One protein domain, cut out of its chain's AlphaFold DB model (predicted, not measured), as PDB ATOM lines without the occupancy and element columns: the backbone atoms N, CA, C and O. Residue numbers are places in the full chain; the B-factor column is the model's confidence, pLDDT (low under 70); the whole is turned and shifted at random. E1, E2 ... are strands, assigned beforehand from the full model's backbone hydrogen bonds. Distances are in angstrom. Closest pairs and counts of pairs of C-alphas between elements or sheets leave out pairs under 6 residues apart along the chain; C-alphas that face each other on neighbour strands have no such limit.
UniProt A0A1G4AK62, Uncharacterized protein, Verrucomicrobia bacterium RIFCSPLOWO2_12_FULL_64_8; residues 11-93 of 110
ATOM      1  N   TRP A  11     -27.388  15.896 -41.153       97.38
ATOM      2  CA  TRP A  11     -27.381  17.257 -41.663       97.38
ATOM      3  C   TRP A  11     -27.256  17.242 -43.183       97.38
ATOM      4  O   TRP A  11     -26.313  16.667 -43.724       97.38
ATOM      5  N   GLN A  12     -28.159  17.942 -43.860       97.19
ATOM      6  CA  GLN A  12     -28.037  18.272 -45.278       97.19
ATOM      7  C   GLN A  12     -27.897  19.784 -45.421       97.19
ATOM      8  O   GLN A  12     -28.648  20.537 -44.804       97.19
ATOM      9  N   ARG A  13     -26.917  20.250 -46.198       96.25
ATOM     10  CA  ARG A  13     -26.628  21.681 -46.354       96.25
ATOM     11  C   ARG A  13     -26.206  22.003 -47.779       96.25
ATOM     12  O   ARG A  13     -25.401  21.280 -48.359       96.25
ATOM     13  N   ASP A  14     -26.707  23.123 -48.285       94.94
ATOM     14  CA  ASP A  14     -26.244  23.772 -49.510       94.94
ATOM     15  C   ASP A  14     -25.967  25.269 -49.259       94.94
ATOM     16  O   ASP A  14     -25.943  25.730 -48.112       94.94
ATOM     17  N   ASP A  15     -25.733  26.031 -50.328       94.06
ATOM     18  CA  ASP A  15     -25.408  27.464 -50.270       94.06
ATOM     19  C   ASP A  15     -26.542  28.345 -49.716       94.06
ATOM     20  O   ASP A  15     -26.321  29.510 -49.384       94.06
ATOM     21  N   THR A  16     -27.763  27.820 -49.639       95.00
ATOM     22  CA  THR A  16     -28.992  28.563 -49.333       95.00
ATOM     23  C   THR A  16     -29.932  27.859 -48.354       95.00
ATOM     24  O   THR A  16     -30.930  28.452 -47.929       95.00
ATOM     25  N   THR A  17     -29.655  26.605 -47.997       96.38
ATOM     26  CA  THR A  17     -30.479  25.821 -47.079       96.38
ATOM     27  C   THR A  17     -29.656  24.963 -46.127       96.38
ATOM     28  O   THR A  17     -28.516  24.582 -46.399       96.38
ATOM     29  N   ILE A  18     -30.266  24.643 -44.989       97.75
ATOM     30  CA  ILE A  18     -29.812  23.594 -44.081       97.75
ATOM     31  C   ILE A  18     -31.020  22.802 -43.579       97.75
ATOM     32  O   ILE A  18     -32.066  23.383 -43.286       97.75
ATOM     33  N   ALA A  19     -30.891  21.485 -43.486       97.56
ATOM     34  CA  ALA A  19     -31.946  20.583 -43.059       97.56
ATOM     35  C   ALA A  19     -31.418  19.505 -42.111       97.56
ATOM     36  O   ALA A  19     -30.278  19.052 -42.230       97.56
ATOM     37  N   TRP A  20     -32.288  19.076 -41.201       97.19
ATOM     38  CA  TRP A  20     -32.094  17.893 -40.374       97.19
ATOM     39  C   TRP A  20     -33.016  16.793 -40.889       97.19
ATOM     40  O   TRP A  20     -34.239  16.958 -40.899       97.19
ATOM     41  N   THR A  21     -32.437  15.698 -41.376       95.75
ATOM     42  CA  THR A  21     -33.151  14.710 -42.199       95.75
ATOM     43  C   THR A  21     -33.054  13.315 -41.599       95.75
ATOM     44  O   THR A  21     -32.008  12.937 -41.089       95.75
ATOM     45  N   SER A  22     -34.138  12.547 -41.628       93.94
ATOM     46  CA  SER A  22     -34.223  11.191 -41.075       93.94
ATOM     47  C   SER A  22     -34.960  10.296 -42.062       93.94
ATOM     48  O   SER A  22     -36.030  10.667 -42.539       93.94
ATOM     49  N   ASP A  23     -34.372   9.148 -42.409       91.88
ATOM     50  CA  ASP A  23     -34.925   8.195 -43.384       91.88
ATOM     51  C   ASP A  23     -35.331   8.844 -44.726       91.88
ATOM     52  O   ASP A  23     -36.339   8.496 -45.334       91.88
ATOM     53  N   GLY A  24     -34.549   9.828 -45.188       91.56
ATOM     54  CA  GLY A  24     -34.819  10.569 -46.427       91.56
ATOM     55  C   GLY A  24     -35.919  11.634 -46.320       91.56
ATOM     56  O   GLY A  24     -36.258  12.256 -47.326       91.56
ATOM     57  N   HIS A  25     -36.458  11.874 -45.123       94.31
ATOM     58  CA  HIS A  25     -37.459  12.902 -44.855       94.31
ATOM     59  C   HIS A  25     -36.880  14.045 -44.017       94.31
ATOM     60  O   HIS A  25     -36.275  13.827 -42.969       94.31
ATOM     61  N   ASP A  26     -37.131  15.283 -44.432       96.25
ATOM     62  CA  ASP A  26     -36.802  16.462 -43.633       96.25
ATOM     63  C   ASP A  26     -37.666  16.510 -42.367       96.25
ATOM     64  O   ASP A  26     -38.896  16.600 -42.444       96.25
ATOM     65  N   LEU A  27     -37.021  16.531 -41.201       96.19
ATOM     66  CA  LEU A  27     -37.663  16.884 -39.932       96.19
ATOM     67  C   LEU A  27     -37.875  18.391 -39.861       96.19
ATOM     68  O   LEU A  27     -38.933  18.858 -39.448       96.19
ATOM     69  N   TRP A  28     -36.886  19.155 -40.313       97.31
ATOM     70  CA  TRP A  28     -37.049  20.563 -40.629       97.31
ATOM     71  C   TRP A  28     -35.998  21.006 -41.646       97.31
ATOM     72  O   TRP A  28     -34.891  20.467 -41.680       97.31
ATOM     73  N   ARG A  29     -36.335  22.019 -42.449       97.50
ATOM     74  CA  ARG A  29     -35.405  22.701 -43.359       97.50
ATOM     75  C   ARG A  29     -35.525  24.199 -43.208       97.50
ATOM     76  O   ARG A  29     -36.611  24.737 -43.386       97.50
ATOM     77  N   PHE A  30     -34.411  24.860 -42.930       96.75
ATOM     78  CA  PHE A  30     -34.291  26.308 -42.917       96.75
ATOM     79  C   PHE A  30     -33.740  26.796 -44.260       96.75
ATOM     80  O   PHE A  30     -32.652  26.395 -44.672       96.75
ATOM     81  N   SER A  31     -34.488  27.660 -44.942       95.06
ATOM     82  CA  SER A  31     -34.048  28.353 -46.151       95.06
ATOM     83  C   SER A  31     -33.669  29.788 -45.812       95.06
ATOM     84  O   SER A  31     -34.441  30.514 -45.189       95.06
ATOM     85  N   PHE A  32     -32.490  30.192 -46.268       93.12
ATOM     86  CA  PHE A  32     -31.971  31.557 -46.223       93.12
ATOM     87  C   PHE A  32     -31.630  32.060 -47.638       93.12
ATOM     88  O   PHE A  32     -30.789  32.938 -47.815       93.12
ATOM     89  N   ASP A  33     -32.308  31.510 -48.653       91.94
ATOM     90  CA  ASP A  33     -32.153  31.895 -50.056       91.94
ATOM     91  C   ASP A  33     -32.577  33.364 -50.266       91.94
ATOM     92  O   ASP A  33     -33.765  33.699 -50.128       91.94
ATOM     93  N   PRO A  34     -31.655  34.263 -50.663       87.88
ATOM     94  CA  PRO A  34     -31.986  35.664 -50.889       87.88
ATOM     95  C   PRO A  34     -33.037  35.853 -51.994       87.88
ATOM     96  O   PRO A  34     -33.757  36.856 -51.976       87.88
ATOM     97  N   GLN A  35     -33.182  34.915 -52.936       87.75
ATOM     98  CA  GLN A  35     -34.179  34.987 -54.011       87.75
ATOM     99  C   GLN A  35     -35.609  34.762 -53.516       87.75
ATOM    100  O   GLN A  35     -36.544  35.304 -54.105       87.75
ATOM    101  N   LYS A  36     -35.795  34.039 -52.404       87.00
ATOM    102  CA  LYS A  36     -37.105  33.871 -51.747       87.00
ATOM    103  C   LYS A  36     -37.517  35.111 -50.952       87.00
ATOM    104  O   LYS A  36     -38.673  35.253 -50.572       87.00
ATOM    105  N   GLY A  37     -36.578  36.027 -50.708       83.00
ATOM    106  CA  GLY A  37     -36.807  37.339 -50.098       83.00
ATOM    107  C   GLY A  37     -37.023  37.336 -48.583       83.00
ATOM    108  O   GLY A  37     -36.941  38.404 -47.977       83.00
ATOM    109  N   LYS A  38     -37.271  36.168 -47.983       87.81
ATOM    110  CA  LYS A  38     -37.526  35.956 -46.556       87.81
ATOM    111  C   LYS A  38     -36.904  34.617 -46.139       87.81
ATOM    112  O   LYS A  38     -37.051  33.664 -46.902       87.81
ATOM    113  N   PRO A  39     -36.243  34.516 -44.974       91.50
ATOM    114  CA  PRO A  39     -35.857  33.228 -44.415       91.50
ATOM    115  C   PRO A  39     -37.063  32.524 -43.779       91.50
ATOM    116  O   PRO A  39     -37.920  33.173 -43.175       91.50
ATOM    117  N   PHE A  40     -37.141  31.203 -43.912       94.69
ATOM    118  CA  PHE A  40     -38.274  30.413 -43.419       94.69
ATOM    119  C   PHE A  40     -37.906  28.949 -43.198       94.69
ATOM    120  O   PHE A  40     -36.922  28.451 -43.742       94.69
ATOM    121  N   PHE A  41     -38.743  28.249 -42.439       97.12
ATOM    122  CA  PHE A  41     -38.681  26.811 -42.253       97.12
ATOM    123  C   PHE A  41     -39.772  26.116 -43.062       97.12
ATOM    124  O   PHE A  41     -40.963  26.301 -42.795       97.12
ATOM    125  N   HIS A  42     -39.374  25.297 -44.033       97.19
ATOM    126  CA  HIS A  42     -40.277  24.374 -44.709       97.19
ATOM    127  C   HIS A  42     -39.518  23.239 -45.430       97.19
ATOM    128  O   HIS A  42     -38.623  23.539 -46.224       97.19
ATOM    129  N   PRO A  43     -39.929  21.970 -45.231       97.31
ATOM    130  CA  PRO A  43     -40.969  21.548 -44.292       97.31
ATOM    131  C   PRO A  43     -40.502  21.665 -42.832       97.31
ATOM    132  O   PRO A  43     -39.319  21.830 -42.550       97.31
ATOM    133  N   VAL A  44     -41.460  21.610 -41.909       97.75
ATOM    134  CA  VAL A  44     -41.247  21.163 -40.523       97.75
ATOM    135  C   VAL A  44     -42.176  19.974 -40.366       97.75
ATOM    136  O   VAL A  44     -43.353  20.108 -40.691       97.75
ATOM    137  N   SER A  45     -41.670  18.826 -39.943       96.75
ATOM    138  CA  SER A  45     -42.367  17.546 -40.062       96.75
ATOM    139  C   SER A  45     -42.364  16.780 -38.749       96.75
ATOM    140  O   SER A  45     -41.439  16.881 -37.944       96.75
ATOM    141  N   ALA A  46     -43.392  15.958 -38.554       91.12
ATOM    142  CA  ALA A  46     -43.351  14.905 -37.550       91.12
ATOM    143  C   ALA A  46     -42.385  13.782 -37.978       91.12
ATOM    144  O   ALA A  46     -42.055  13.639 -39.161       91.12
ATOM    145  N   ALA A  47     -41.974  12.941 -37.023       83.25
ATOM    146  CA  ALA A  47     -41.259  11.705 -37.337       83.25
ATOM    147  C   ALA A  47     -42.087  10.856 -38.325       83.25
ATOM    148  O   ALA A  47     -43.289  10.676 -38.129       83.25
ATOM    149  N   GLY A  48     -41.456  10.375 -39.401       81.56
ATOM    150  CA  GLY A  48     -42.139   9.708 -40.521       81.56
ATOM    151  C   GLY A  48     -42.490  10.622 -41.704       81.56
ATOM    152  O   GLY A  48     -43.111  10.163 -42.657       81.56
ATOM    153  N   GLY A  49     -42.098  11.901 -41.667       87.38
ATOM    154  CA  GLY A  49     -42.068  12.771 -42.851       87.38
ATOM    155  C   GLY A  49     -43.365  13.510 -43.183       87.38
ATOM    156  O   GLY A  49     -43.428  14.199 -44.201       87.38
ATOM    157  N   VAL A  50     -44.396  13.422 -42.337       94.75
ATOM    158  CA  VAL A  50     -45.622  14.219 -42.508       94.75
ATOM    159  C   VAL A  50     -45.331  15.678 -42.161       94.75
ATOM    160  O   VAL A  50     -45.027  15.992 -41.007       94.75
ATOM    161  N   SER A  51     -45.447  16.569 -43.149       96.62
ATOM    162  CA  SER A  51     -45.245  18.002 -42.936       96.62
ATOM    163  C   SER A  51     -46.367  18.611 -42.094       96.62
ATOM    164  O   SER A  51     -47.551  18.383 -42.334       96.62
ATOM    165  N   LEU A  52     -45.973  19.422 -41.121       97.12
ATOM    166  CA  LEU A  52     -46.826  20.222 -40.246       97.12
ATOM    167  C   LEU A  52     -46.981  21.662 -40.755       97.12
ATOM    168  O   LEU A  52     -47.625  22.480 -40.100       97.12
ATOM    169  N   THR A  53     -46.373  22.003 -41.895       96.94
ATOM    170  CA  THR A  53     -46.414  23.352 -42.464       96.94
ATOM    171  C   THR A  53     -46.935  23.358 -43.895       96.94
ATOM    172  O   THR A  53     -46.730  22.422 -44.660       96.94
ATOM    173  N   ASN A  54     -47.594  24.454 -44.272       95.56
ATOM    174  CA  ASN A  54     -48.050  24.713 -45.634       95.56
ATOM    175  C   ASN A  54     -47.351  25.975 -46.157       95.56
ATOM    176  O   ASN A  54     -47.505  27.050 -45.573       95.56
ATOM    177  N   CYS A  55     -46.538  25.842 -47.205       95.50
ATOM    178  CA  CYS A  55     -45.707  26.928 -47.717       95.50
ATOM    179  C   CYS A  55     -46.317  27.532 -48.980       95.50
ATOM    180  O   CYS A  55     -46.538  26.826 -49.960       95.50
ATOM    181  N   LYS A  56     -46.547  28.849 -48.955       93.44
ATOM    182  CA  LYS A  56     -47.124  29.643 -50.048       93.44
ATOM    183  C   LYS A  56     -48.419  29.030 -50.624       93.44
ATOM    184  O   LYS A  56     -48.472  28.770 -51.827       93.44
ATOM    185  N   PRO A  57     -49.464  28.807 -49.802       95.06
ATOM    186  CA  PRO A  57     -50.763  28.387 -50.323       95.06
ATOM    187  C   PRO A  57     -51.300  29.398 -51.350       95.06
ATOM    188  O   PRO A  57     -50.978  30.584 -51.301       95.06
ATOM    189  N   GLU A  58     -52.125  28.926 -52.281       92.50
ATOM    190  CA  GLU A  58     -52.602  29.701 -53.438       92.50
ATOM    191  C   GLU A  58     -53.325  31.010 -53.057       92.50
ATOM    192  O   GLU A  58     -53.143  32.065 -53.682       92.50
ATOM    193  N   ASP A  59     -54.126  30.962 -51.997       93.88
ATOM    194  CA  ASP A  59     -54.888  32.101 -51.500       93.88
ATOM    195  C   ASP A  59     -54.004  33.108 -50.739       93.88
ATOM    196  O   ASP A  59     -54.273  34.311 -50.792       93.88
ATOM    197  N   HIS A  60     -52.893  32.653 -50.150       93.69
ATOM    198  CA  HIS A  60     -51.933  33.461 -49.392       93.69
ATOM    199  C   HIS A  60     -50.475  33.142 -49.779       93.69
ATOM    200  O   HIS A  60     -49.707  32.617 -48.963       93.69
ATOM    201  N   PRO A  61     -50.030  33.511 -50.996       92.56
ATOM    202  CA  PRO A  61     -48.712  33.126 -51.499       92.56
ATOM    203  C   PRO A  61     -47.558  33.731 -50.691       92.56
ATOM    204  O   PRO A  61     -46.441  33.234 -50.753       92.56
ATOM    205  N   TRP A  62     -47.794  34.774 -49.898       92.25
ATOM    206  CA  TRP A  62     -46.788  35.374 -49.018       92.25
ATOM    207  C   TRP A  62     -46.602  34.645 -47.674       92.25
ATOM    208  O   TRP A  62     -45.736  35.053 -46.902       92.25
ATOM    209  N   HIS A  63     -47.374  33.591 -47.366       93.19
ATOM    210  CA  HIS A  63     -47.229  32.799 -46.135       93.19
ATOM    211  C   HIS A  63     -46.155  31.708 -46.284       93.19
ATOM    212  O   HIS A  63     -46.433  30.599 -46.743       93.19
ATOM    213  N   TYR A  64     -44.923  31.999 -45.861       93.38
ATOM    214  CA  TYR A  64     -43.814  31.035 -45.879       93.38
ATOM    215  C   TYR A  64     -43.825  30.140 -44.641       93.38
ATOM    216  O   TYR A  64     -42.954  30.272 -43.786       93.38
ATOM    217  N   ALA A  65     -44.792  29.224 -44.545       95.00
ATOM    218  CA  ALA A  65     -44.801  28.191 -43.505       95.00
ATOM    219  C   ALA A  65     -44.491  28.773 -42.103       95.00
ATOM    220  O   ALA A  65     -45.258  29.597 -41.603       95.00
ATOM    221  N   LEU A  66     -43.360  28.392 -41.493       95.50
ATOM    222  CA  LEU A  66     -42.829  29.028 -40.288       95.50
ATOM    223  C   LEU A  66     -41.755  30.058 -40.664       95.50
ATOM    224  O   LEU A  66     -40.675  29.709 -41.129       95.50
ATOM    225  N   TRP A  67     -42.033  31.333 -40.419       92.19
ATOM    226  CA  TRP A  67     -41.148  32.449 -40.748       92.19
ATOM    227  C   TRP A  67     -41.392  33.619 -39.798       92.19
ATOM    228  O   TRP A  67     -42.419  33.680 -39.120       92.19
ATOM    229  N   PHE A  68     -40.449  34.557 -39.762       86.56
ATOM    230  CA  PHE A  68     -40.536  35.756 -38.935       86.56
ATOM    231  C   PHE A  68     -40.684  36.980 -39.830       86.56
ATOM    232  O   PHE A  68     -39.898  37.175 -40.759       86.56
ATOM    233  N   SER A  69     -41.685  37.812 -39.554       86.94
ATOM    234  CA  SER A  69     -41.908  39.037 -40.315       86.94
ATOM    235  C   SER A  69     -42.593  40.112 -39.482       86.94
ATOM    236  O   SER A  69     -43.392  39.825 -38.590       86.94
ATOM    237  N   TRP A  70     -42.295  41.361 -39.822       88.00
ATOM    238  CA  TRP A  70     -43.066  42.527 -39.411       88.00
ATOM    239  C   TRP A  70     -44.083  42.836 -40.504       88.00
ATOM    240  O   TRP A  70     -43.798  42.629 -41.680       88.00
ATOM    241  N   LYS A  71     -45.254  43.384 -40.164       91.25
ATOM    242  CA  LYS A  71     -46.163  43.837 -41.225       91.25
ATOM    243  C   LYS A  71     -45.621  45.093 -41.908       91.25
ATOM    244  O   LYS A  71     -45.364  45.085 -43.109       91.25
ATOM    245  N   TYR A  72     -45.399  46.144 -41.119       94.50
ATOM    246  CA  TYR A  72     -44.897  47.426 -41.601       94.50
ATOM    247  C   TYR A  72     -43.703  47.919 -40.789       94.50
ATOM    248  O   TYR A  72     -43.725  47.867 -39.561       94.50
ATOM    249  N   ILE A  73     -42.713  48.480 -41.485       93.06
ATOM    250  CA  ILE A  73     -41.628  49.277 -40.898       93.06
ATOM    251  C   ILE A  73     -41.538  50.567 -41.710       93.06
ATOM    252  O   ILE A  73     -41.410  50.516 -42.931       93.06
ATOM    253  N   ASN A  74     -41.646  51.727 -41.054       94.56
ATOM    254  CA  ASN A  74     -41.599  53.048 -41.702       94.56
ATOM    255  C   ASN A  74     -42.548  53.188 -42.914       94.56
ATOM    256  O   ASN A  74     -42.197  53.781 -43.929       94.56
ATOM    257  N   GLY A  75     -43.749  52.604 -42.824       94.31
ATOM    258  CA  GLY A  75     -44.756  52.626 -43.892       94.31
ATOM    259  C   GLY A  75     -44.536  51.617 -45.027       94.31
ATOM    260  O   GLY A  75     -45.397  51.487 -45.892       94.31
ATOM    261  N   LEU A  76     -43.433  50.864 -45.019       92.81
ATOM    262  CA  LEU A  76     -43.142  49.838 -46.020       92.81
ATOM    263  C   LEU A  76     -43.614  48.458 -45.567       92.81
ATOM    264  O   LEU A  76     -43.402  48.076 -44.417       92.81
ATOM    265  N   ASN A  77     -44.234  47.711 -46.483       93.00
ATOM    266  CA  ASN A  77     -44.788  46.382 -46.227       93.00
ATOM    267  C   ASN A  77     -43.744  45.267 -46.450       93.00
ATOM    268  O   ASN A  77     -43.149  45.192 -47.529       93.00
ATOM    269  N   TYR A  78     -43.564  44.389 -45.459       91.56
ATOM    270  CA  TYR A  78     -42.683  43.207 -45.504       91.56
ATOM    271  C   TYR A  78     -43.462  41.879 -45.519       91.56
ATOM    272  O   TYR A  78     -42.881  40.807 -45.708       91.56
ATOM    273  N   TRP A  79     -44.778  41.936 -45.317       92.06
ATOM    274  CA  TRP A  79     -45.648  40.776 -45.215       92.06
ATOM    275  C   TRP A  79     -46.210  40.383 -46.577       92.06
ATOM    276  O   TRP A  79     -45.737  39.407 -47.165       92.06
ATOM    277  N   GLU A  80     -47.190  41.137 -47.088       93.88
ATOM    278  CA  GLU A  80     -47.883  40.817 -48.332       93.88
ATOM    279  C   GLU A  80     -46.968  40.977 -49.558       93.88
ATOM    280  O   GLU A  80     -46.184  41.922 -49.671       93.88
ATOM    281  N   GLU A  81     -47.095  40.042 -50.500       93.06
ATOM    282  CA  GLU A  81     -46.389  40.067 -51.782       93.06
ATOM    283  C   GLU A  81     -47.320  40.543 -52.893       93.06
ATOM    284  O   GLU A  81     -48.485  40.149 -52.969       93.06
ATOM    285  N   ASN A  82     -46.786  41.358 -53.798       91.69
ATOM    286  CA  ASN A  82     -47.444  41.645 -55.060       91.69
ATOM    287  C   ASN A  82     -47.538  40.336 -55.868       91.69
ATOM    288  O   ASN A  82     -46.530  39.667 -56.088       91.69
ATOM    289  N   ARG A  83     -48.750  39.969 -56.302       89.44
ATOM    290  CA  ARG A  83     -49.018  38.674 -56.953       89.44
ATOM    291  C   ARG A  83     -48.346  38.508 -58.318       89.44
ATOM    292  O   ARG A  83     -48.075  37.380 -58.705       89.44
ATOM    293  N   GLU A  84     -48.063  39.597 -59.026       90.75
ATOM    294  CA  GLU A  84     -47.403  39.553 -60.339       90.75
ATOM    295  C   GLU A  84     -45.895  39.323 -60.201       90.75
ATOM    296  O   GLU A  84     -45.286  38.602 -60.984       90.75
ATOM    297  N   THR A  85     -45.283  39.931 -59.183       89.88
ATOM    298  CA  THR A  85     -43.826  39.908 -58.979       89.88
ATOM    299  C   THR A  85     -43.368  38.885 -57.941       89.88
ATOM    300  O   THR A  85     -42.179  38.574 -57.880       89.88
ATOM    301  N   GLY A  86     -44.277  38.396 -57.094       89.06
ATOM    302  CA  GLY A  86     -43.975  37.529 -55.953       89.06
ATOM    303  C   GLY A  86     -43.146  38.210 -54.861       89.06
ATOM    304  O   GLY A  86     -42.444  37.534 -54.115       89.06
ATOM    305  N   ARG A  87     -43.154  39.549 -54.792       89.62
ATOM    306  CA  ARG A  87     -42.284  40.326 -53.895       89.62
ATOM    307  C   ARG A  87     -43.078  41.289 -53.026       89.62
ATOM    308  O   ARG A  87     -44.027  41.919 -53.488       89.62
ATOM    309  N   SER A  88     -42.666  41.418 -51.770       91.38
ATOM    310  CA  SER A  88     -43.137  42.465 -50.865       91.38
ATOM    311  C   SER A  88     -42.514  43.816 -51.224       91.38
ATOM    312  O   SER A  88     -41.490  43.881 -51.909       91.38
ATOM    313  N   ALA A  89     -43.136  44.903 -50.762       91.25
ATOM    314  CA  ALA A  89     -42.663  46.265 -51.028       91.25
ATOM    315  C   ALA A  89     -41.254  46.515 -50.463       91.25
ATOM    316  O   ALA A  89     -40.477  47.266 -51.046       91.25
ATOM    317  N   CYS A  90     -40.914  45.863 -49.351       87.88
ATOM    318  CA  CYS A  90     -39.557  45.814 -48.828       87.88
ATOM    319  C   CYS A  90     -39.070  44.374 -48.651       87.88
ATOM    320  O   CYS A  90     -39.867  43.438 -48.576       87.88
ATOM    321  N   ARG A  91     -37.749  44.195 -48.595       80.19
ATOM    322  CA  ARG A  91     -37.083  42.898 -48.455       80.19
ATOM    323  C   ARG A  91     -36.082  42.955 -47.319       80.19
ATOM    324  O   ARG A  91     -35.379  43.950 -47.156       80.19
ATOM    325  N   THR A  92     -35.973  41.852 -46.597       76.00
ATOM    326  CA  THR A  92     -34.859  41.647 -45.680       76.00
ATOM    327  C   THR A  92     -33.653  41.219 -46.510       76.00
ATOM    328  O   THR A  92     -33.674  40.171 -47.151       76.00
ATOM    329  N   SER A  93     -32.613  42.049 -46.539       74.44
ATOM    330  CA  SER A  93     -31.300  41.666 -47.056       74.44
ATOM    331  C   SER A  93     -30.380  41.347 -45.887       74.44
ATOM    332  O   SER A  93     -30.314  42.120 -44.934       74.44
TER     333      SER A  93
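AT A GLANCE: This is residues 11 to 93 of the 110 residues of an uncharacterized protein of Verrucomicrobia bacterium RIFCSPLOWO2_12_FULL_64_8 (UniProt A0A1G4AK62). Little here is regular structure: a small twisted sheet of four strands forms one end of an elongated body, and a looping stretch, residues 45 to 93, passes beside E4 and makes the other end. Of 83 printed residues, 21 are in E1 to E4, an all-strand meander, each strand the antiparallel neighbour of the one before. The whole is only just compact, close to loose, with a radius of gyration of the C-alphas of 13.9 A and spans of 45 by 27 by 21 A.

IN THESE COORDINATES: E1, residues 11 to 13, begins at C-alpha 11 (-27.381, 17.257, -41.663). E2 is residues 17 to 22, 16.3 A; E3 residues 25 to 31, 15.9 A. E4, residues 40 to 44, ends at C-alpha 44 (-41.247, 21.163, -40.523).

HOW THE PARTS SIT: Hairpin E1 and E2 has N 12 and O 19 at 2.9 A, within hydrogen-bond range; hairpin E2 and E3, N 20 and O 28 at 3.0 A; hairpin E3 and E4, N 31 and O 40 at 2.8 A. Edge strands E1 and E4 are apart. Residues 40 to 41 of E4 pair antiparallel with residues 66 to 67.

THE WHOLE: The C-alphas farthest apart, Asp 23 and Gly 75, are 45.5 A apart. The printed part has no cut, and no printed residue is under 70 in pLDDT.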